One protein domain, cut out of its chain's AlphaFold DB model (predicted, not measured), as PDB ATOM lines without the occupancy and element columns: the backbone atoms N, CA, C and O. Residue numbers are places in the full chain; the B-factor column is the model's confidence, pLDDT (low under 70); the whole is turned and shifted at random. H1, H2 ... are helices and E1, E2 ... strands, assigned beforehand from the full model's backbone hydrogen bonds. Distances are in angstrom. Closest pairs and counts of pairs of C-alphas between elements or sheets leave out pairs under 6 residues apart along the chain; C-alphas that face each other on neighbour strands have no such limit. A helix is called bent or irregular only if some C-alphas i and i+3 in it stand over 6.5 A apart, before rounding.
ATOM      1  N   GLU A 387      19.948 -33.041 -21.638       82.06
ATOM      2  CA  GLU A 387      19.561 -31.721 -21.174       82.06
ATOM      3  C   GLU A 387      18.328 -31.770 -20.247       82.06
ATOM      4  O   GLU A 387      17.381 -32.514 -20.496       82.06
ATOM      5  N   ASP A 388      18.315 -30.935 -19.199       80.50
ATOM      6  CA  ASP A 388      17.225 -30.832 -18.209       80.50
ATOM      7  C   ASP A 388      15.869 -30.443 -18.834       80.50
ATOM      8  O   ASP A 388      14.812 -30.681 -18.245       80.50
ATOM      9  N   GLY A 389      15.871 -29.790 -19.998       85.38
ATOM     10  CA  GLY A 389      14.653 -29.439 -20.724       85.38
ATOM     11  C   GLY A 389      14.911 -29.138 -22.195       85.38
ATOM     12  O   GLY A 389      15.927 -28.548 -22.548       85.38
ATOM     13  N   ILE A 390      13.981 -29.520 -23.072       88.31
ATOM     14  CA  ILE A 390      14.064 -29.245 -24.513       88.31
ATOM     15  C   ILE A 390      12.724 -28.727 -25.013       88.31
ATOM     16  O   ILE A 390      11.678 -29.308 -24.734       88.31
ATOM     17  N   ILE A 391      12.775 -27.659 -25.804       90.19
ATOM     18  CA  ILE A 391      11.636 -27.128 -26.550       90.19
ATOM     19  C   ILE A 391      11.927 -27.312 -28.037       90.19
ATOM     20  O   ILE A 391      12.994 -26.916 -28.507       90.19
ATOM     21  N   LEU A 392      10.984 -27.908 -28.768       91.00
ATOM     22  CA  LEU A 392      11.059 -28.125 -30.214       91.00
ATOM     23  C   LEU A 392      10.071 -27.196 -30.931       91.00
ATOM     24  O   LEU A 392       8.902 -27.127 -30.559       91.00
ATOM     25  N   PHE A 393      10.539 -26.513 -31.972       92.56
ATOM     26  CA  PHE A 393       9.766 -25.608 -32.817       92.56
ATOM     27  C   PHE A 393       9.708 -26.171 -34.239       92.56
ATOM     28  O   PHE A 393      10.739 -26.231 -34.910       92.56
ATOM     29  N   GLY A 394       8.516 -26.571 -34.687       92.88
ATOM     30  CA  GLY A 394       8.247 -26.949 -36.076       92.88
ATOM     31  C   GLY A 394       7.801 -25.729 -36.884       92.88
ATOM     32  O   GLY A 394       6.871 -25.029 -36.484       92.88
ATOM     33  N   ILE A 395       8.491 -25.442 -37.988       93.19
ATOM     34  CA  ILE A 395       8.296 -24.252 -38.824       93.19
ATOM     35  C   ILE A 395       8.038 -24.686 -40.271       93.19
ATOM     36  O   ILE A 395       8.968 -25.021 -41.012       93.19
ATOM     37  N   GLY A 396       6.774 -24.630 -40.683       92.81
ATOM     38  CA  GLY A 396       6.362 -24.894 -42.060       92.81
ATOM     39  C   GLY A 396       6.714 -23.760 -43.031       92.81
ATOM     40  O   GLY A 396       7.015 -22.636 -42.626       92.81
ATOM     41  N   ASN A 397       6.641 -24.049 -44.336       91.19
ATOM     42  CA  ASN A 397       6.867 -23.086 -45.430       91.19
ATOM     43  C   ASN A 397       8.196 -22.310 -45.327       91.19
ATOM     44  O   ASN A 397       8.250 -21.105 -45.567       91.19
ATOM     45  N   SER A 398       9.269 -23.002 -44.951       92.25
ATOM     46  CA  SER A 398      10.554 -22.394 -44.593       92.25
ATOM     47  C   SER A 398      11.669 -22.602 -45.626       92.25
ATOM     48  O   SER A 398      12.772 -22.098 -45.432       92.25
ATOM     49  N   ILE A 399      11.391 -23.296 -46.737       94.81
ATOM     50  CA  ILE A 399      12.367 -23.571 -47.806       94.81
ATOM     51  C   ILE A 399      12.995 -22.268 -48.314       94.81
ATOM     52  O   ILE A 399      12.295 -21.314 -48.647       94.81
ATOM     53  N   GLY A 400      14.323 -22.253 -48.411       93.50
ATOM     54  CA  GLY A 400      15.099 -21.108 -48.883       93.50
ATOM     55  C   GLY A 400      15.382 -20.046 -47.818       93.50
ATOM     56  O   GLY A 400      16.235 -19.196 -48.060       93.50
ATOM     57  N   ASN A 401      14.746 -20.106 -46.642       92.81
ATOM     58  CA  ASN A 401      15.107 -19.234 -45.527       92.81
ATOM     59  C   ASN A 401      16.418 -19.711 -44.900       92.81
ATOM     60  O   ASN A 401      16.607 -20.899 -44.648       92.81
ATOM     61  N   ASP A 402      17.313 -18.776 -44.612       93.81
ATOM     62  CA  ASP A 402      18.557 -18.994 -43.872       93.81
ATOM     63  C   ASP A 402      18.568 -18.258 -42.527       93.81
ATOM     64  O   ASP A 402      19.427 -18.526 -41.697       93.81
ATOM     65  N   GLN A 403      17.601 -17.377 -42.267       94.81
ATOM     66  CA  GLN A 403      17.478 -16.632 -41.019       94.81
ATOM     67  C   GLN A 403      16.098 -16.848 -40.389       94.81
ATOM     68  O   GLN A 403      15.068 -16.669 -41.038       94.81
ATOM     69  N   ILE A 404      16.075 -17.201 -39.105       95.25
ATOM     70  CA  ILE A 404      14.859 -17.428 -38.320       95.25
ATOM     71  C   ILE A 404      14.843 -16.447 -37.153       95.25
ATOM     72  O   ILE A 404      15.739 -16.444 -36.311       95.25
ATOM     73  N   ARG A 405      13.781 -15.640 -37.078       95.38
ATOM     74  CA  ARG A 405      13.537 -14.724 -35.960       95.38
ATOM     75  C   ARG A 405      12.327 -15.170 -35.166       95.38
ATOM     76  O   ARG A 405      11.245 -15.352 -35.727       95.38
ATOM     77  N   LEU A 406      12.514 -15.284 -33.859       95.50
ATOM     78  CA  LEU A 406      11.486 -15.644 -32.892       95.50
ATOM     79  C   LEU A 406      11.379 -14.544 -31.842       95.50
ATOM     80  O   LEU A 406      12.387 -14.093 -31.303       95.50
ATOM     81  N   PHE A 407      10.164 -14.113 -31.531       95.31
ATOM     82  CA  PHE A 407       9.898 -13.248 -30.389       95.31
ATOM     83  C   PHE A 407       9.136 -14.036 -29.331       95.31
ATOM     84  O   PHE A 407       8.032 -14.518 -29.583       95.31
ATOM     85  N   PHE A 408       9.737 -14.160 -28.154       94.56
ATOM     86  CA  PHE A 408       9.174 -14.839 -26.999       94.56
ATOM     87  C   PHE A 408       8.492 -13.822 -26.101       94.56
ATOM     88  O   PHE A 408       9.146 -12.933 -25.558       94.56
ATOM     89  N   GLU A 409       7.189 -13.983 -25.901       92.31
ATOM     90  CA  GLU A 409       6.458 -13.304 -24.842       92.31
ATOM     91  C   GLU A 409       6.427 -14.226 -23.622       92.31
ATOM     92  O   GLU A 409       5.802 -15.287 -23.636       92.31
ATOM     93  N   MET A 410       7.133 -13.837 -22.566       89.00
ATOM     94  CA  MET A 410       7.321 -14.645 -21.361       89.00
ATOM     95  C   MET A 410       6.661 -13.990 -20.150       89.00
ATOM     96  O   MET A 410       6.578 -12.762 -20.052       89.00
ATOM     97  N   ALA A 411       6.224 -14.807 -19.195       85.75
ATOM     98  CA  ALA A 411       5.806 -14.323 -17.888       85.75
ATOM     99  C   ALA A 411       7.000 -13.695 -17.149       85.75
ATOM    100  O   ALA A 411       8.090 -14.259 -17.134       85.75
ATOM    101  N   ALA A 412       6.792 -12.530 -16.535       76.56
ATOM    102  CA  ALA A 412       7.834 -11.844 -15.781       76.56
ATOM    103  C   ALA A 412       8.229 -12.653 -14.535       76.56
ATOM    104  O   ALA A 412       7.404 -12.874 -13.644       76.56
ATOM    105  N   LEU A 413       9.497 -13.062 -14.455       74.19
ATOM    106  CA  LEU A 413      10.042 -13.727 -13.278       74.19
ATOM    107  C   LEU A 413      10.522 -12.689 -12.260       74.19
ATOM    108  O   LEU A 413      11.658 -12.211 -12.289       74.19
ATOM    109  N   LYS A 414       9.617 -12.337 -11.348       74.50
ATOM    110  CA  LYS A 414       9.825 -11.348 -10.286       74.50
ATOM    111  C   LYS A 414      10.490 -11.954  -9.047       74.50
ATOM    112  O   LYS A 414       9.957 -11.909  -7.941       74.50
ATOM    113  N   ARG A 415      11.629 -12.609  -9.255       73.50
ATOM    114  CA  ARG A 415      12.418 -13.264  -8.209       73.50
ATOM    115  C   ARG A 415      13.896 -13.139  -8.542       73.50
ATOM    116  O   ARG A 415      14.286 -13.231  -9.697       73.50
ATOM    117  N   GLU A 416      14.715 -13.004  -7.510       73.56
ATOM    118  CA  GLU A 416      16.163 -13.035  -7.643       73.56
ATOM    119  C   GLU A 416      16.704 -14.458  -7.883       73.56
ATOM    120  O   GLU A 416      16.300 -15.420  -7.217       73.56
ATOM    121  N   ILE A 417      17.638 -14.579  -8.828       77.44
ATOM    122  CA  ILE A 417      18.359 -15.814  -9.147       77.44
ATOM    123  C   ILE A 417      19.860 -15.550  -8.969       77.44
ATOM    124  O   ILE A 417      20.377 -14.535  -9.429       77.44
ATOM    125  N   GLY A 418      20.573 -16.441  -8.277       74.50
ATOM    126  CA  GLY A 418      22.038 -16.372  -8.201       74.50
ATOM    127  C   GLY A 418      22.671 -16.676  -9.561       74.50
ATOM    128  O   GLY A 418      22.131 -17.483 -10.318       74.50
ATOM    129  N   LYS A 419      23.820 -16.065  -9.876       79.00
ATOM    130  CA  LYS A 419      24.487 -16.232 -11.184       79.00
ATOM    131  C   LYS A 419      24.818 -17.699 -11.483       79.00
ATOM    132  O   LYS A 419      24.751 -18.126 -12.630       79.00
ATOM    133  N   GLU A 420      25.119 -18.476 -10.451       81.44
ATOM    134  CA  GLU A 420      25.394 -19.910 -10.515       81.44
ATOM    135  C   GLU A 420      24.162 -20.772 -10.845       81.44
ATOM    136  O   GLU A 420      24.322 -21.891 -11.324       81.44
ATOM    137  N   TYR A 421      22.949 -20.244 -10.647       84.94
ATOM    138  CA  TYR A 421      21.679 -20.929 -10.916       84.94
ATOM    139  C   TYR A 421      20.986 -20.419 -12.185       84.94
ATOM    140  O   TYR A 421      19.801 -20.694 -12.398       84.94
ATOM    141  N   LEU A 422      21.683 -19.641 -13.018       86.00
ATOM    142  CA  LEU A 422      21.138 -19.192 -14.295       86.00
ATOM    143  C   LEU A 422      20.952 -20.387 -15.245       86.00
ATOM    144  O   LEU A 422      21.802 -21.286 -15.276       86.00
ATOM    145  N   PRO A 423      19.867 -20.405 -16.036       88.94
ATOM    146  CA  PRO A 423      19.683 -21.421 -17.054       88.94
ATOM    147  C   PRO A 423      20.729 -21.265 -18.162       88.94
ATOM    148  O   PRO A 423      21.087 -20.153 -18.567       88.94
ATOM    149  N   CYS A 424      21.201 -22.399 -18.672       89.81
ATOM    150  CA  CYS A 424      22.098 -22.461 -19.819       89.81
ATOM    151  C   CYS A 424      21.312 -22.948 -21.037       89.81
ATOM    152  O   CYS A 424      20.959 -24.125 -21.099       89.81
ATOM    153  N   VAL A 425      21.018 -22.043 -21.977       91.62
ATOM    154  CA  VAL A 425      20.239 -22.353 -23.185       91.62
ATOM    155  C   VAL A 425      21.164 -22.476 -24.390       91.62
ATOM    156  O   VAL A 425      21.957 -21.584 -24.681       91.62
ATOM    157  N   GLN A 426      21.032 -23.580 -25.117       92.56
ATOM    158  CA  GLN A 426      21.737 -23.854 -26.361       92.56
ATOM    159  C   GLN A 426      20.735 -24.091 -27.484       92.56
ATOM    160  O   GLN A 426      19.757 -24.821 -27.327       92.56
ATOM    161  N   TRP A 427      20.991 -23.484 -28.637       94.38
ATOM    162  CA  TRP A 427      20.152 -23.648 -29.818       94.38
ATOM    163  C   TRP A 427      20.735 -24.725 -30.730       94.38
ATOM    164  O   TRP A 427      21.943 -24.765 -30.963       94.38
ATOM    165  N   SER A 428      19.877 -25.584 -31.271       93.38
ATOM    166  CA  SER A 428      20.222 -26.536 -32.333       93.38
ATOM    167  C   SER A 428      19.123 -26.588 -33.382       93.38
ATOM    168  O   SER A 428      17.984 -26.225 -33.108       93.38
ATOM    169  N   PHE A 429      19.460 -27.029 -34.586       93.25
ATOM    170  CA  PHE A 429      18.504 -27.247 -35.667       93.25
ATOM    171  C   PHE A 429      18.665 -28.654 -36.236       93.25
ATOM    172  O   PHE A 429      19.722 -29.275 -36.094       93.25
ATOM    173  N   PHE A 430      17.610 -29.164 -36.860       89.12
ATOM    174  CA  PHE A 430      17.650 -30.450 -37.535       89.12
ATOM    175  C   PHE A 430      18.081 -30.258 -38.992       89.12
ATOM    176  O   PHE A 430      17.423 -29.553 -39.754       89.12
ATOM    177  N   ASN A 431      19.187 -30.885 -39.393       86.50
ATOM    178  CA  ASN A 431      19.743 -30.734 -40.744       86.50
ATOM    179  C   ASN A 431      19.228 -31.781 -41.753       86.50
ATOM    180  O   ASN A 431      19.814 -31.938 -42.822       86.50
ATOM    181  N   GLY A 432      18.176 -32.526 -41.405       78.88
ATOM    182  CA  GLY A 432      17.642 -33.641 -42.197       78.88
ATOM    183  C   GLY A 432      18.151 -35.017 -41.766       78.88
ATOM    184  O   GLY A 432      17.486 -36.016 -42.019       78.88
ATOM    185  N   LYS A 433      19.297 -35.076 -41.073       76.25
ATOM    186  CA  LYS A 433      19.912 -36.329 -40.594       76.25
ATOM    187  C   LYS A 433      20.102 -36.343 -39.085       76.25
ATOM    188  O   LYS A 433      19.788 -37.317 -38.416       76.25
ATOM    189  N   GLN A 434      20.626 -35.256 -38.531       80.94
ATOM    190  CA  GLN A 434      20.922 -35.148 -37.107       80.94
ATOM    191  C   GLN A 434      20.697 -33.728 -36.594       80.94
ATOM    192  O   GLN A 434      20.613 -32.764 -37.360       80.94
ATOM    193  N   TRP A 435      20.617 -33.609 -35.274       86.06
ATOM    194  CA  TRP A 435      20.633 -32.321 -34.597       86.06
ATOM    195  C   TRP A 435      22.042 -31.730 -34.613       86.06
ATOM    196  O   TRP A 435      22.998 -32.382 -34.196       86.06
ATOM    197  N   GLU A 436      22.166 -30.483 -35.058       90.56
ATOM    198  CA  GLU A 436      23.422 -29.735 -35.052       90.56
ATOM    199  C   GLU A 436      23.278 -28.461 -34.217       90.56
ATOM    200  O   GLU A 436      22.301 -27.719 -34.343       90.56
ATOM    201  N   PHE A 437      24.256 -28.200 -33.347       93.06
ATOM    202  CA  PHE A 437      24.278 -26.991 -32.529       93.06
ATOM    203  C   PHE A 437      24.556 -25.747 -33.367       93.06
ATOM    204  O   PHE A 437      25.449 -25.715 -34.217       93.06
ATOM    205  N   ILE A 438      23.827 -24.681 -33.059       94.31
ATOM    206  CA  ILE A 438      24.046 -23.372 -33.653       94.31
ATOM    207  C   ILE A 438      25.299 -22.774 -33.038       94.31
ATOM    208  O   ILE A 438      25.418 -22.604 -31.824       94.31
ATOM    209  N   LYS A 439      26.270 -22.474 -33.899       92.44
ATOM    210  CA  LYS A 439      27.542 -21.889 -33.482       92.44
ATOM    211  C   LYS A 439      27.298 -20.509 -32.855       92.44
ATOM    212  O   LYS A 439      26.418 -19.792 -33.325       92.44
ATOM    213  N   PRO A 440      28.113 -20.067 -31.880       86.44
ATOM    214  CA  PRO A 440      27.911 -18.772 -31.227       86.44
ATOM    215  C   PRO A 440      27.825 -17.576 -32.191       86.44
ATOM    216  O   PRO A 440      27.041 -16.667 -31.959       86.44
ATOM    217  N   GLY A 441      28.573 -17.587 -33.302       89.50
ATOM    218  CA  GLY A 441      28.512 -16.525 -34.322       89.50
ATOM    219  C   GLY A 441      27.248 -16.532 -35.194       89.50
ATOM    220  O   GLY A 441      26.990 -15.561 -35.895       89.50
ATOM    221  N   ASN A 442      26.474 -17.614 -35.149       93.25
ATOM    222  CA  ASN A 442      25.229 -17.799 -35.890       93.25
ATOM    223  C   ASN A 442      23.993 -17.444 -35.046       93.25
ATOM    224  O   ASN A 442      22.912 -17.253 -35.597       93.25
ATOM    225  N   LEU A 443      24.137 -17.311 -33.726       92.62
ATOM    226  CA  LEU A 443      23.131 -16.690 -32.869       92.62
ATOM    227  C   LEU A 443      23.330 -15.170 -32.927       92.62
ATOM    228  O   LEU A 443      24.075 -14.594 -32.136       92.62
ATOM    229  N   LEU A 444      22.706 -14.524 -33.914       91.56
ATOM    230  CA  LEU A 444      22.904 -13.102 -34.209       91.56
ATOM    231  C   LEU A 444      22.450 -12.202 -33.055       91.56
ATOM    232  O   LEU A 444      23.043 -11.151 -32.808       91.56
ATOM    233  N   SER A 445      21.388 -12.600 -32.355       90.25
ATOM    234  CA  SER A 445      20.897 -11.889 -31.181       90.25
ATOM    235  C   SER A 445      20.112 -12.822 -30.266       90.25
ATOM    236  O   SER A 445      19.246 -13.553 -30.732       90.25
ATOM    237  N   ASP A 446      20.363 -12.748 -28.960       91.31
ATOM    238  CA  ASP A 446      19.456 -13.268 -27.938       91.31
ATOM    239  C   ASP A 446      19.243 -12.197 -26.861       91.31
ATOM    240  O   ASP A 446      20.129 -11.871 -26.071       91.31
ATOM    241  N   THR A 447      18.044 -11.619 -26.852       90.25
ATOM    242  CA  THR A 447      17.623 -10.620 -25.855       90.25
ATOM    243  C   THR A 447      16.753 -11.209 -24.749       90.25
ATOM    244  O   THR A 447      16.418 -10.501 -23.797       90.25
ATOM    245  N   THR A 448      16.417 -12.499 -24.841       89.19
ATOM    246  CA  THR A 448      15.688 -13.239 -23.800       89.19
ATOM    247  C   THR A 448      16.575 -13.555 -22.598       89.19
ATOM    248  O   THR A 448      16.060 -13.851 -21.521       89.19
ATOM    249  N   GLY A 449      17.900 -13.493 -22.788       84.69
ATOM    250  CA  GLY A 449      18.890 -13.792 -21.762       84.69
ATOM    251  C   GLY A 449      18.768 -15.231 -21.282       84.69
ATOM    252  O   GLY A 449      18.540 -15.436 -20.097       84.69
ATOM    253  N   ASN A 450      18.882 -16.205 -22.190       87.38
ATOM    254  CA  ASN A 450      18.665 -17.627 -21.903       87.38
ATOM    255  C   ASN A 450      17.222 -17.939 -21.462       87.38
ATOM    256  O   ASN A 450      17.012 -18.668 -20.496       87.38
ATOM    257  N   LEU A 451      16.221 -17.394 -22.168       88.69
ATOM    258  CA  LEU A 451      14.793 -17.614 -21.880       88.69
ATOM    259  C   LEU A 451      14.382 -17.188 -20.452       88.69
ATOM    260  O   LEU A 451      13.534 -17.809 -19.806       88.69
ATOM    261  N   LEU A 452      14.979 -16.108 -19.941       86.62
ATOM    262  CA  LEU A 452      14.621 -15.517 -18.648       86.62
ATOM    263  C   LEU A 452      13.559 -14.427 -18.777       86.62
ATOM    264  O   LEU A 452      12.754 -14.238 -17.867       86.62
ATOM    265  N   ASN A 453      13.544 -13.694 -19.887       87.25
ATOM    266  CA  ASN A 453      12.622 -12.584 -20.098       87.25
ATOM    267  C   ASN A 453      12.066 -12.550 -21.521       87.25
ATOM    268  O   ASN A 453      12.618 -13.129 -22.452       87.25
ATOM    269  N   THR A 454      10.984 -11.787 -21.685       89.94
ATOM    270  CA  THR A 454      10.425 -11.463 -23.004       89.94
ATOM    271  C   THR A 454      11.508 -10.862 -23.900       89.94
ATOM    272  O   THR A 454      12.183  -9.916 -23.482       89.94
ATOM    273  N   GLY A 455      11.664 -11.377 -25.118       91.00
ATOM    274  CA  GLY A 455      12.740 -10.954 -26.008       91.00
ATOM    275  C   GLY A 455      12.731 -11.616 -27.384       91.00
ATOM    276  O   GLY A 455      12.015 -12.576 -27.648       91.00
ATOM    277  N   LEU A 456      13.553 -11.060 -28.267       93.44
ATOM    278  CA  LEU A 456      13.897 -11.581 -29.585       93.44
ATOM    279  C   LEU A 456      15.056 -12.581 -29.490       93.44
ATOM    280  O   LEU A 456      16.056 -12.296 -28.823       93.44
ATOM    281  N   VAL A 457      14.945 -13.663 -30.253       95.38
ATOM    282  CA  VAL A 457      16.037 -14.548 -30.654       95.38
ATOM    283  C   VAL A 457      16.147 -14.510 -32.178       95.38
ATOM    284  O   VAL A 457      15.152 -14.689 -32.882       95.38
ATOM    285  N   ASP A 458      17.346 -14.251 -32.689       95.31
ATOM    286  CA  ASP A 458      17.652 -14.172 -34.117       95.31
ATOM    287  C   ASP A 458      18.764 -15.167 -34.462       95.31
ATOM    288  O   ASP A 458      19.882 -15.082 -33.945       95.31
ATOM    289  N   VAL A 459      18.427 -16.129 -35.313       95.69
ATOM    290  CA  VAL A 459      19.250 -17.282 -35.654       95.69
ATOM    291  C   VAL A 459      19.557 -17.268 -37.144       95.69
ATOM    292  O   VAL A 459      18.647 -17.268 -37.966       95.69
ATOM    293  N   LEU A 460      20.839 -17.345 -37.488       96.50
ATOM    294  CA  LEU A 460      21.321 -17.573 -38.845       96.50
ATOM    295  C   LEU A 460      21.735 -19.038 -39.010       96.50
ATOM    296  O   LEU A 460      22.640 -19.528 -38.337       96.50
ATOM    297  N   LEU A 461      21.108 -19.750 -39.930       95.00
ATOM    298  CA  LEU A 461      21.454 -21.117 -40.290       95.00
ATOM    299  C   LEU A 461      22.732 -21.145 -41.148       95.00
ATOM    300  O   LEU A 461      23.040 -20.180 -41.848       95.00
ATOM    301  N   PRO A 462      23.515 -22.238 -41.112       92.56
ATOM    302  CA  PRO A 462      24.740 -22.351 -41.908       92.56
ATOM    303  C   PRO A 462      24.478 -22.442 -43.420       92.56
ATOM    304  O   PRO A 462      25.361 -22.128 -44.216       92.56
ATOM    305  N   SER A 463      23.280 -22.874 -43.812       92.75
ATOM    306  CA  SER A 463      22.798 -22.898 -45.190       92.75
ATOM    307  C   SER A 463      21.285 -22.668 -45.218       92.75
ATOM    308  O   SER A 463      20.620 -22.998 -44.232       92.75
ATOM    309  N   PRO A 464      20.727 -22.173 -46.338       95.50
ATOM    310  CA  PRO A 464      19.283 -22.096 -46.517       95.50
ATOM    311  C   PRO A 464      18.606 -23.459 -46.331       95.50
ATOM    312  O   PRO A 464      19.168 -24.493 -46.705       95.50
ATOM    313  N   ILE A 465      17.392 -23.450 -45.783       95.44
ATOM    314  CA  ILE A 465      16.590 -24.656 -45.555       95.44
ATOM    315  C   ILE A 465      16.264 -25.321 -46.898       95.44
ATOM    316  O   ILE A 465      15.725 -24.682 -47.805       95.44
ATOM    317  N   SER A 466      16.571 -26.612 -47.013       93.44
ATOM    318  CA  SER A 466      16.273 -27.447 -48.182       93.44
ATOM    319  C   SER A 466      15.175 -28.475 -47.876       93.44
ATOM    320  O   SER A 466      14.859 -28.732 -46.718       93.44
ATOM    321  N   GLU A 467      14.614 -29.113 -48.911       90.44
ATOM    322  CA  GLU A 467      13.596 -30.172 -48.756       90.44
ATOM    323  C   GLU A 467      14.082 -31.396 -47.957       90.44
ATOM    324  O   GLU A 467      13.270 -32.127 -47.383       90.44
ATOM    325  N   GLU A 468      15.396 -31.628 -47.914       87.94
ATOM    326  CA  GLU A 468      16.018 -32.702 -47.132       87.94
ATOM    327  C   GLU A 468      15.965 -32.420 -45.624       87.94
ATOM    328  O   GLU A 468      15.937 -33.354 -44.831       87.94
ATOM    329  N   MET A 469      15.918 -31.143 -45.227       89.62
ATOM    330  CA  MET A 469      15.856 -30.724 -43.822       89.62
ATOM    331  C   MET A 469      14.441 -30.769 -43.239       89.62
ATOM    332  O   MET A 469      14.271 -30.604 -42.031       89.62
ATOM    333  N   LEU A 470      13.430 -30.964 -44.090       89.50
ATOM    334  CA  LEU A 470      12.030 -31.005 -43.689       89.50
ATOM    335  C   LEU A 470      11.604 -32.419 -43.295       89.50
ATOM    336  O   LEU A 470      12.005 -33.408 -43.919       89.50
ATOM    337  N   ASP A 471      10.731 -32.502 -42.297       86.56
ATOM    338  CA  ASP A 471      10.084 -33.753 -41.913       86.56
ATOM    339  C   ASP A 471       9.023 -34.208 -42.942       86.56
ATOM    340  O   ASP A 471       8.851 -33.616 -44.012       86.56
ATOM    341  N   ILE A 472       8.300 -35.294 -42.640       81.38
ATOM    342  CA  ILE A 472       7.233 -35.804 -43.521       81.38
ATOM    343  C   ILE A 472       6.064 -34.821 -43.722       81.38
ATOM    344  O   ILE A 472       5.337 -34.940 -44.706       81.38
ATOM    345  N   ASN A 473       5.870 -33.868 -42.807       84.81
ATOM    346  CA  ASN A 473       4.809 -32.864 -42.880       84.81
ATOM    347  C   ASN A 473       5.266 -31.591 -43.612       84.81
ATOM    348  O   ASN A 473       4.437 -30.736 -43.914       84.81
ATOM    349  N   GLY A 474       6.559 -31.479 -43.937       88.19
ATOM    350  CA  GLY A 474       7.136 -30.292 -44.562       88.19
ATOM    351  C   GLY A 474       7.590 -29.229 -43.558       88.19
ATOM    352  O   GLY A 474       7.787 -28.078 -43.953       88.19
ATOM    353  N   ASP A 475       7.769 -29.597 -42.286       92.00
ATOM    354  CA  ASP A 475       8.202 -28.688 -41.228       92.00
ATOM    355  C   ASP A 475       9.719 -28.753 -41.017       92.00
ATOM    356  O   ASP A 475      10.328 -29.826 -40.975       92.00
ATOM    357  N   PHE A 476      10.334 -27.582 -40.850       93.12
ATOM    358  CA  PHE A 476      11.716 -27.440 -40.398       93.12
ATOM    359  C   PHE A 476      11.769 -27.364 -38.873       93.12
ATOM    360  O   PHE A 476      10.970 -26.655 -38.263       93.12
ATOM    361  N   TRP A 477      12.741 -28.034 -38.255       93.25
ATOM    362  CA  TRP A 477      12.815 -28.145 -36.800       93.25
ATOM    363  C   TRP A 477      13.989 -27.370 -36.200       93.25
ATOM    364  O   TRP A 477      15.157 -27.614 -36.510       93.25
ATOM    365  N   LEU A 478      13.661 -26.471 -35.275       94.25
ATOM    366  CA  LEU A 478      14.596 -25.757 -34.408       94.25
ATOM    367  C   LEU A 478      14.358 -26.196 -32.957       94.25
ATOM    368  O   LEU A 478      13.232 -26.501 -32.577       94.25
ATOM    369  N   SER A 479      15.390 -26.212 -32.121       93.25
ATOM    370  CA  SER A 479      15.261 -26.561 -30.707       93.25
ATOM    371  C   SER A 479      16.023 -25.608 -29.800       93.25
ATOM    372  O   SER A 479      17.169 -25.265 -30.100       93.25
ATOM    373  N   ALA A 480      15.430 -25.292 -28.653       93.56
ATOM    374  CA  ALA A 480      16.108 -24.674 -27.519       93.56
ATOM    375  C   ALA A 480      16.293 -25.724 -26.418       93.56
ATOM    376  O   ALA A 480      15.319 -26.285 -25.913       93.56
ATOM    377  N   LYS A 481      17.545 -26.004 -26.069       92.62
ATOM    378  CA  LYS A 481      17.948 -27.015 -25.092       92.62
ATOM    379  C   LYS A 481      18.477 -26.331 -23.837       92.62
ATOM    380  O   LYS A 481      19.371 -25.496 -23.933       92.62
ATOM    381  N   VAL A 482      17.933 -26.675 -22.678       92.38
ATOM    382  CA  VAL A 482      18.306 -26.132 -21.371       92.38
ATOM    383  C   VAL A 482      19.140 -27.174 -20.638       92.38
ATOM    384  O   VAL A 482      18.616 -28.204 -20.229       92.38
ATOM    385  N   SER A 483      20.441 -26.936 -20.486       88.94
ATOM    386  CA  SER A 483      21.353 -27.932 -19.904       88.94
ATOM    387  C   SER A 483      21.264 -28.025 -18.379       88.94
ATOM    388  O   SER A 483      21.632 -29.053 -17.824       88.94
ATOM    389  N   CYS A 484      20.848 -26.952 -17.704       86.81
ATOM    390  CA  CYS A 484      20.747 -26.897 -16.247       86.81
ATOM    391  C   CYS A 484      19.744 -25.835 -15.777       86.81
ATOM    392  O   CYS A 484      19.481 -24.857 -16.481       86.81
ATOM    393  N   HIS A 485      19.246 -26.000 -14.548       87.62
ATOM    394  CA  HIS A 485      18.416 -25.022 -13.830       87.62
ATOM    395  C   HIS A 485      17.108 -24.641 -14.544       87.62
ATOM    396  O   HIS A 485      16.646 -23.499 -14.446       87.62
ATOM    397  N   THR A 486      16.472 -25.591 -15.235       87.25
ATOM    398  CA  THR A 486      15.215 -25.372 -15.975       87.25
ATOM    399  C   THR A 486      14.098 -24.772 -15.110       87.25
ATOM    400  O   THR A 486      13.287 -23.995 -15.606       87.25
ATOM    401  N   GLN A 487      14.090 -25.027 -13.796       83.69
ATOM    402  CA  GLN A 487      13.154 -24.426 -12.834       83.69
ATOM    403  C   GLN A 487      13.226 -22.892 -12.741       83.69
ATOM    404  O   GLN A 487      12.297 -22.272 -12.227       83.69
ATOM    405  N   ASN A 488      14.326 -22.285 -13.195       86.00
ATOM    406  CA  ASN A 488      14.525 -20.836 -13.214       86.00
ATOM    407  C   ASN A 488      14.197 -20.209 -14.581       86.00
ATOM    408  O   ASN A 488      14.306 -18.992 -14.721       86.00
ATOM    409  N   CYS A 489      13.795 -21.002 -15.582       85.00
ATOM    410  CA  CYS A 489      13.284 -20.477 -16.847       85.00
ATOM    411  C   CYS A 489      11.895 -19.857 -16.655       85.00
ATOM    412  O   CYS A 489      11.069 -20.356 -15.887       85.00
ATOM    413  N   SER A 490      11.612 -18.789 -17.397       85.88
ATOM    414  CA  SER A 490      10.291 -18.157 -17.370       85.88
ATOM    415  C   SER A 490       9.266 -18.971 -18.159       85.88
ATOM    416  O   SER A 490       9.583 -19.600 -19.168       85.88
ATOM    417  N   SER A 491       8.000 -18.931 -17.742       88.56
ATOM    418  CA  SER A 491       6.922 -19.556 -18.514       88.56
ATOM    419  C   SER A 491       6.692 -18.797 -19.822       88.56
ATOM    420  O   SER A 491       6.495 -17.579 -19.815       88.56
ATOM    421  N   ILE A 492       6.684 -19.515 -20.943       91.25
ATOM    422  CA  ILE A 492       6.371 -18.951 -22.260       91.25
ATOM    423  C   ILE A 492       4.855 -18.753 -22.356       91.25
ATOM    424  O   ILE A 492       4.094 -19.685 -22.111       91.25
ATOM    425  N   ARG A 493       4.418 -17.536 -22.702       91.62
ATOM    426  CA  ARG A 493       3.009 -17.221 -22.978       91.62
ATOM    427  C   ARG A 493       2.701 -17.377 -24.457       91.62
ATOM    428  O   ARG A 493       1.776 -18.097 -24.801       91.62
ATOM    429  N   ASN A 494       3.497 -16.729 -25.307       92.88
ATOM    430  CA  ASN A 494       3.334 -16.741 -26.758       92.88
ATOM    431  C   ASN A 494       4.700 -16.742 -27.459       92.88
ATOM    432  O   ASN A 494       5.697 -16.261 -26.911       92.88
ATOM    433  N   VAL A 495       4.732 -17.248 -28.693       94.75
ATOM    434  CA  VAL A 495       5.903 -17.214 -29.581       94.75
ATOM    435  C   VAL A 495       5.462 -16.702 -30.945       94.75
ATOM    436  O   VAL A 495       4.503 -17.215 -31.517       94.75
ATOM    437  N   TYR A 496       6.168 -15.702 -31.467       94.25
ATOM    438  CA  TYR A 496       5.853 -15.063 -32.744       94.25
ATOM    439  C   TYR A 496       7.022 -15.211 -33.720       94.25
ATOM    440  O   TYR A 496       8.182 -15.061 -33.334       94.25
ATOM    441  N   LEU A 497       6.716 -15.484 -34.989       92.88
ATOM    442  CA  LEU A 497       7.687 -15.618 -36.078       92.88
ATOM    443  C   LEU A 497       7.809 -14.320 -36.882       92.88
ATOM    444  O   LEU A 497       6.865 -13.539 -36.974       92.88
ATOM    445  N   ASN A 498       8.979 -14.118 -37.489       88.81
ATOM    446  CA  ASN A 498       9.315 -12.941 -38.299       88.81
ATOM    447  C   ASN A 498       9.089 -11.573 -37.611       88.81
ATOM    448  O   ASN A 498       8.671 -10.619 -38.272       88.81
ATOM    449  N   PRO A 499       9.379 -11.423 -36.302       92.00
ATOM    450  CA  PRO A 499       9.296 -10.134 -35.638       92.00
ATOM    451  C   PRO A 499      10.319  -9.151 -36.221       92.00
ATOM    452  O   PRO A 499      11.460  -9.497 -36.550       92.00
ATOM    453  N   VAL A 500       9.923  -7.882 -36.279       88.19
ATOM    454  CA  VAL A 500      10.805  -6.767 -36.630       88.19
ATOM    455  C   VAL A 500      10.692  -5.707 -35.546       88.19
ATOM    456  O   VAL A 500       9.599  -5.358 -35.103       88.19
ATOM    457  N   LYS A 501      11.838  -5.183 -35.106       86.88
ATOM    458  CA  LYS A 501      11.868  -4.069 -34.162       86.88
ATOM    459  C   LYS A 501      11.529  -2.774 -34.898       86.88
ATOM    460  O   LYS A 501      12.321  -2.306 -35.711       86.88
ATOM    461  N   ALA A 502      10.387  -2.184 -34.569       84.25
ATOM    462  CA  ALA A 502      10.028  -0.836 -34.989       84.25
ATOM    463  C   ALA A 502      10.426   0.182 -33.910       84.25
ATOM    464  O   ALA A 502      10.397  -0.113 -32.713       84.25
ATOM    465  N   ARG A 503      10.807   1.389 -34.335       83.19
ATOM    466  CA  ARG A 503      11.005   2.541 -33.451       83.19
ATOM    467  C   ARG A 503       9.913   3.549 -33.762       83.19
ATOM    468  O   ARG A 503       9.676   3.844 -34.927       83.19
ATOM    469  N   LEU A 504       9.275   4.065 -32.720       77.62
ATOM    470  CA  LEU A 504       8.324   5.151 -32.871       77.62
ATOM    471  C   LEU A 504       9.072   6.434 -33.260       77.62
ATOM    472  O   LEU A 504      10.029   6.824 -32.588       77.62
ATOM    473  N   GLU A 505       8.624   7.062 -34.339       77.75
ATOM    474  CA  GLU A 505       9.077   8.370 -34.799       77.75
ATOM    475  C   GLU A 505       7.883   9.321 -34.715       77.75
ATOM    476  O   GLU A 505       6.830   9.061 -35.297       77.75
ATOM    477  N   ILE A 506       8.018  10.373 -33.908       73.06
ATOM    478  CA  ILE A 506       6.966  11.363 -33.671       73.06
ATOM    479  C   ILE A 506       7.396  12.642 -34.396       73.06
ATOM    480  O   ILE A 506       8.502  13.118 -34.137       73.06
ATOM    481  N   PRO A 507       6.570  13.209 -35.292       75.94
ATOM    482  CA  PRO A 507       6.828  14.532 -35.852       75.94
ATOM    483  C   PRO A 507       6.871  15.595 -34.742       75.94
ATOM    484  O   PRO A 507       6.010  15.569 -33.862       75.94
ATOM    485  N   GLU A 508       7.805  16.556 -34.808       70.75
ATOM    486  CA  GLU A 508       7.991  17.618 -33.788       70.75
ATOM    487  C   GLU A 508       6.672  18.321 -33.400       70.75
ATOM    488  O   GLU A 508       6.434  18.655 -32.243       70.75
ATOM    489  N   GLU A 509       5.766  18.485 -34.361       68.31
ATOM    490  CA  GLU A 509       4.465  19.145 -34.200       68.31
ATOM    491  C   GLU A 509       3.495  18.394 -33.265       68.31
ATOM    492  O   GLU A 509       2.599  19.009 -32.685       68.31
ATOM    493  N   MET A 510       3.659  17.075 -33.105       65.19
ATOM    494  CA  MET A 510       2.815  16.233 -32.246       65.19
ATOM    495  C   MET A 510       3.452  15.909 -30.889       65.19
ATOM    496  O   MET A 510       2.774  15.326 -30.045       65.19
ATOM    497  N   GLU A 511       4.702  16.310 -30.627       64.44
ATOM    498  CA  GLU A 511       5.387  16.024 -29.353       64.44
ATOM    499  C   GLU A 511       4.622  16.561 -28.130       64.44
ATOM    500  O   GLU A 511       4.617  15.935 -27.070       64.44
ATOM    501  N   ALA A 512       3.910  17.682 -28.286       60.44
ATOM    502  CA  ALA A 512       3.117  18.300 -27.224       60.44
ATOM    503  C   ALA A 512       1.812  17.550 -26.886       60.44
ATOM    504  O   ALA A 512       1.210  17.829 -25.852       60.44
ATOM    505  N   LEU A 513       1.349  16.630 -27.741       58.09
ATOM    506  CA  LEU A 513       0.062  15.936 -27.585       58.09
ATOM    507  C   LEU A 513       0.176  14.573 -26.881       58.09
ATOM    508  O   LEU A 513      -0.844  13.991 -26.529       58.09
ATOM    509  N   ILE A 514       1.391  14.050 -26.677       59.81
ATOM    510  CA  ILE A 514       1.625  12.650 -26.264       59.81
ATOM    511  C   ILE A 514       2.178  12.572 -24.826       59.81
ATOM    512  O   ILE A 514       2.920  11.665 -24.462       59.81
ATOM    513  N   SER A 515       1.841  13.544 -23.979       55.34
ATOM    514  CA  SER A 515       2.521  13.745 -22.693       55.34
ATOM    515  C   SER A 515       2.240  12.688 -21.616       55.34
ATOM    516  O   SER A 515       2.992  12.660 -20.644       55.34
ATOM    517  N   GLU A 516       1.226  11.821 -21.759       53.19
ATOM    518  CA  GLU A 516       0.790  10.966 -20.635       53.19
ATOM    519  C   GLU A 516       0.763   9.439 -20.866       53.19
ATOM    520  O   GLU A 516       0.804   8.717 -19.876       53.19
ATOM    521  N   GLU A 517       0.798   8.881 -22.092       52.97
ATOM    522  CA  GLU A 517       0.598   7.413 -22.264       52.97
ATOM    523  C   GLU A 517       1.473   6.707 -23.327       52.97
ATOM    524  O   GLU A 517       1.081   5.701 -23.925       52.97
ATOM    525  N   LEU A 518       2.708   7.166 -23.552       56.75
ATOM    526  CA  LEU A 518       3.654   6.474 -24.450       56.75
ATOM    527  C   LEU A 518       4.055   5.070 -23.964       56.75
ATOM    528  O   LEU A 518       4.261   4.172 -24.782       56.75
ATOM    529  N   GLU A 519       4.118   4.861 -22.645       53.59
ATOM    530  CA  GLU A 519       4.625   3.632 -22.009       53.59
ATOM    531  C   GLU A 519       3.710   2.400 -22.189       53.59
ATOM    532  O   GLU A 519       4.017   1.306 -21.711       53.59
ATOM    533  N   SER A 520       2.567   2.550 -22.863       56.50
ATOM    534  CA  SER A 520       1.672   1.438 -23.199       56.50
ATOM    535  C   SER A 520       0.848   1.674 -24.458       56.50
ATOM    536  O   SER A 520      -0.273   1.173 -24.566       56.50
ATOM    537  N   PHE A 521       1.392   2.421 -25.419       64.12
ATOM    538  CA  PHE A 521       0.697   2.641 -26.678       64.12
ATOM    539  C   PHE A 521       0.433   1.302 -27.382       64.12
ATOM    540  O   PHE A 521       1.357   0.550 -27.721       64.12
ATOM    541  N   THR A 522      -0.854   1.016 -27.575       62.25
ATOM    542  CA  THR A 522      -1.374  -0.086 -28.380       62.25
ATOM    543  C   THR A 522      -2.218   0.547 -29.476       62.25
ATOM    544  O   THR A 522      -3.319   1.038 -29.238       62.25
ATOM    545  N   GLY A 523      -1.635   0.652 -30.667       63.50
ATOM    546  CA  GLY A 523      -2.245   1.363 -31.785       63.50
ATOM    547  C   GLY A 523      -2.687   0.425 -32.896       63.50
ATOM    548  O   GLY A 523      -2.142  -0.664 -33.071       63.50
ATOM    549  N   LEU A 524      -3.643   0.891 -33.697       65.88
ATOM    550  CA  LEU A 524      -3.908   0.321 -35.014       65.88
ATOM    551  C   LEU A 524      -2.676   0.586 -35.890       65.88
ATOM    552  O   LEU A 524      -2.398   1.728 -36.257       65.88
ATOM    553  N   VAL A 525      -1.907  -0.463 -36.177       71.44
ATOM    554  CA  VAL A 525      -0.752  -0.375 -37.072       71.44
ATOM    555  C   VAL A 525      -1.259  -0.509 -38.498       71.44
ATOM    556  O   VAL A 525      -1.999  -1.432 -38.822       71.44
ATOM    557  N   SER A 526      -0.889   0.435 -39.355       73.56
ATOM    558  CA  SER A 526      -1.202   0.372 -40.779       73.56
ATOM    559  C   SER A 526       0.009   0.792 -41.596       73.56
ATOM    560  O   SER A 526       0.895   1.501 -41.116       73.56
ATOM    561  N   PHE A 527       0.063   0.317 -42.833       74.81
ATOM    562  CA  PHE A 527       1.121   0.685 -43.757       74.81
ATOM    563  C   PHE A 527       0.979   2.153 -44.163       74.81
ATOM    564  O   PHE A 527      -0.023   2.529 -44.766       74.81
ATOM    565  N   GLU A 528       2.013   2.960 -43.928       78.94
ATOM    566  CA  GLU A 528       2.094   4.308 -44.508       78.94
ATOM    567  C   GLU A 528       2.138   4.234 -46.047       78.94
ATOM    568  O   GLU A 528       1.522   5.033 -46.754       78.94
ATOM    569  N   LYS A 529       2.842   3.226 -46.580       81.12
ATOM    570  CA  LYS A 529       2.905   2.891 -48.007       81.12
ATOM    571  C   LYS A 529       2.736   1.390 -48.190       81.12
ATOM    572  O   LYS A 529       3.428   0.608 -47.542       81.12
ATOM    573  N   SER A 530       1.850   0.991 -49.102       78.88
ATOM    574  CA  SER A 530       1.642  -0.419 -49.448       78.88
ATOM    575  C   SER A 530       2.944  -1.035 -49.966       78.88
ATOM    576  O   SER A 530       3.494  -0.571 -50.967       78.88
ATOM    577  N   MET A 531       3.416  -2.094 -49.314       79.50
ATOM    578  CA  MET A 531       4.604  -2.843 -49.725       79.50
ATOM    579  C   MET A 531       4.180  -4.165 -50.384       79.50
ATOM    580  O   MET A 531       3.512  -4.971 -49.735       79.50
ATOM    581  N   PRO A 532       4.530  -4.417 -51.662       81.62
ATOM    582  CA  PRO A 532       4.198  -5.678 -52.325       81.62
ATOM    583  C   PRO A 532       4.770  -6.884 -51.566       81.62
ATOM    584  O   PRO A 532       5.956  -6.903 -51.249       81.62
ATOM    585  N   GLY A 533       3.935  -7.892 -51.298       80.31
ATOM    586  CA  GLY A 533       4.330  -9.124 -50.598       80.31
ATOM    587  C   GLY A 533       4.112  -9.121 -49.079       80.31
ATOM    588  O   GLY A 533       4.246 -10.171 -48.461       80.31
ATOM    589  N   LEU A 534       3.730  -7.988 -48.482       81.31
ATOM    590  CA  LEU A 534       3.328  -7.895 -47.076       81.31
ATOM    591  C   LEU A 534       1.801  -7.846 -46.971       81.31
ATOM    592  O   LEU A 534       1.171  -6.916 -47.470       81.31
ATOM    593  N   THR A 535       1.215  -8.862 -46.339       82.81
ATOM    594  CA  THR A 535      -0.244  -9.010 -46.226       82.81
ATOM    595  C   THR A 535      -0.816  -8.231 -45.048       82.81
ATOM    596  O   THR A 535      -1.847  -7.583 -45.195       82.81
ATOM    597  N   ASP A 536      -0.158  -8.305 -43.889       82.38
ATOM    598  CA  ASP A 536      -0.637  -7.717 -42.638       82.38
ATOM    599  C   ASP A 536       0.536  -7.385 -41.698       82.38
ATOM    600  O   ASP A 536       1.610  -7.987 -41.800       82.38
ATOM    601  N   ILE A 537       0.334  -6.426 -40.793       84.62
ATOM    602  CA  ILE A 537       1.258  -6.067 -39.711       84.62
ATOM    603  C   ILE A 537       0.433  -5.802 -38.458       84.62
ATOM    604  O   ILE A 537      -0.483  -4.986 -38.463       84.62
ATOM    605  N   TYR A 538       0.841  -6.407 -37.349       85.50
ATOM    606  CA  TYR A 538       0.287  -6.110 -36.036       85.50
ATOM    607  C   TYR A 538       1.399  -5.916 -35.009       85.50
ATOM    608  O   TYR A 538       2.520  -6.411 -35.148       85.50
ATOM    609  N   GLN A 539       1.082  -5.162 -33.965       85.94
ATOM    610  CA  GLN A 539       1.977  -4.934 -32.843       85.94
ATOM    611  C   GLN A 539       1.884  -6.109 -31.860       85.94
ATOM    612  O   GLN A 539       0.797  -6.429 -31.389       85.94
ATOM    613  N   ILE A 540       3.021  -6.736 -31.541       87.50
ATOM    614  CA  ILE A 540       3.067  -7.913 -30.656       87.50
ATOM    615  C   ILE A 540       2.925  -7.516 -29.179       87.50
ATOM    616  O   ILE A 540       2.100  -8.066 -28.460       87.50
ATOM    617  N   ILE A 541       3.734  -6.554 -28.724       83.38
ATOM    618  CA  ILE A 541       3.691  -6.025 -27.355       83.38
ATOM    619  C   ILE A 541       3.518  -4.505 -27.366       83.38
ATOM    620  O   ILE A 541       3.959  -3.854 -28.322       83.38
ATOM    621  N   PRO A 542       2.940  -3.915 -26.302       79.06
ATOM    622  CA  PRO A 542       2.922  -2.468 -26.125       79.06
ATOM    623  C   PRO A 542       4.324  -1.869 -26.263       79.06
ATOM    624  O   PRO A 542       5.326  -2.515 -25.934       79.06
ATOM    625  N   ALA A 543       4.394  -0.633 -26.755       76.31
ATOM    626  CA  ALA A 543       5.660   0.076 -26.855       76.31
ATOM    627  C   ALA A 543       6.306   0.173 -25.464       76.31
ATOM    628  O   ALA A 543       5.641   0.493 -24.483       76.31
ATOM    629  N   LYS A 544       7.603  -0.144 -25.380       71.31
ATOM    630  CA  LYS A 544       8.387  -0.039 -24.145       71.31
ATOM    631  C   LYS A 544       9.416   1.076 -24.268       71.31
ATOM    632  O   LYS A 544      10.077   1.208 -25.300       71.31
ATOM    633  N   GLY A 545       9.597   1.814 -23.178       66.94
ATOM    634  CA  GLY A 545      10.457   2.990 -23.130       66.94
ATOM    635  C   GLY A 545       9.753   4.241 -23.652       66.94
ATOM    636  O   GLY A 545       8.530   4.297 -23.724       66.94
ATOM    637  N   GLY A 546      10.553   5.244 -24.011       67.19
ATOM    638  CA  GLY A 546      10.055   6.604 -24.199       67.19
ATOM    639  C   GLY A 546      10.010   7.345 -22.864       67.19
ATOM    640  O   GLY A 546       9.831   6.752 -21.808       67.19
ATOM    641  N   ARG A 547      10.269   8.646 -22.910       68.62
ATOM    642  CA  ARG A 547      10.143   9.549 -21.767       68.62
ATOM    643  C   ARG A 547       9.607  10.865 -22.288       68.62
ATOM    644  O   ARG A 547       9.957  11.251 -23.408       68.62
TER     645      ARG A 547
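This is residues 387 to 547 of the 796 residues of an uncharacterized protein of Parabacteroides sp. OF04-13BH (UniProt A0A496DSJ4). What is it? Little is regular: two antiparallel four-stranded sheets, E1-E7-E3-E4 and E5-E6-E2-E8, form a sandwich, and H1 sticks out from a loop lobe beside it. How large? The printed part has 161 residues, under half in named elements, mostly strand, E1 to E8 then H1. It is only just loose, radius of gyration of the C-alphas 18.6 A, spans 58, 47 and 26 A.

Which strands? E1 is residues 389-396, 23.3 A long, E7 475-482, E3 425-430, E4 435-437, E5 443-446, E6 455-460, E2 403-410, E8 492-497; C-alpha 389 is at (14.653, -29.439, -20.724). Which helix? H1 is residues 508-513; C-alpha 513 is at (0.062, 15.936, -27.585).

Which strands pair? For instance, E1 and E7 are antiparallel, N 391 and O 480 2.9 A apart. And H1? It is on neither sheet and irregular, C-alphas 509 and 512 being 7.2 A apart. Within hydrogen-bond range are 0 of 2 O i to N i+4 and 2 of 3 O i to N i+3 pairs.

Which links are long? E2 to E3 and E6 to E7; the printed part has no cut. Where is confidence low? Residues 509-524 and 545-547 have pLDDT under 70.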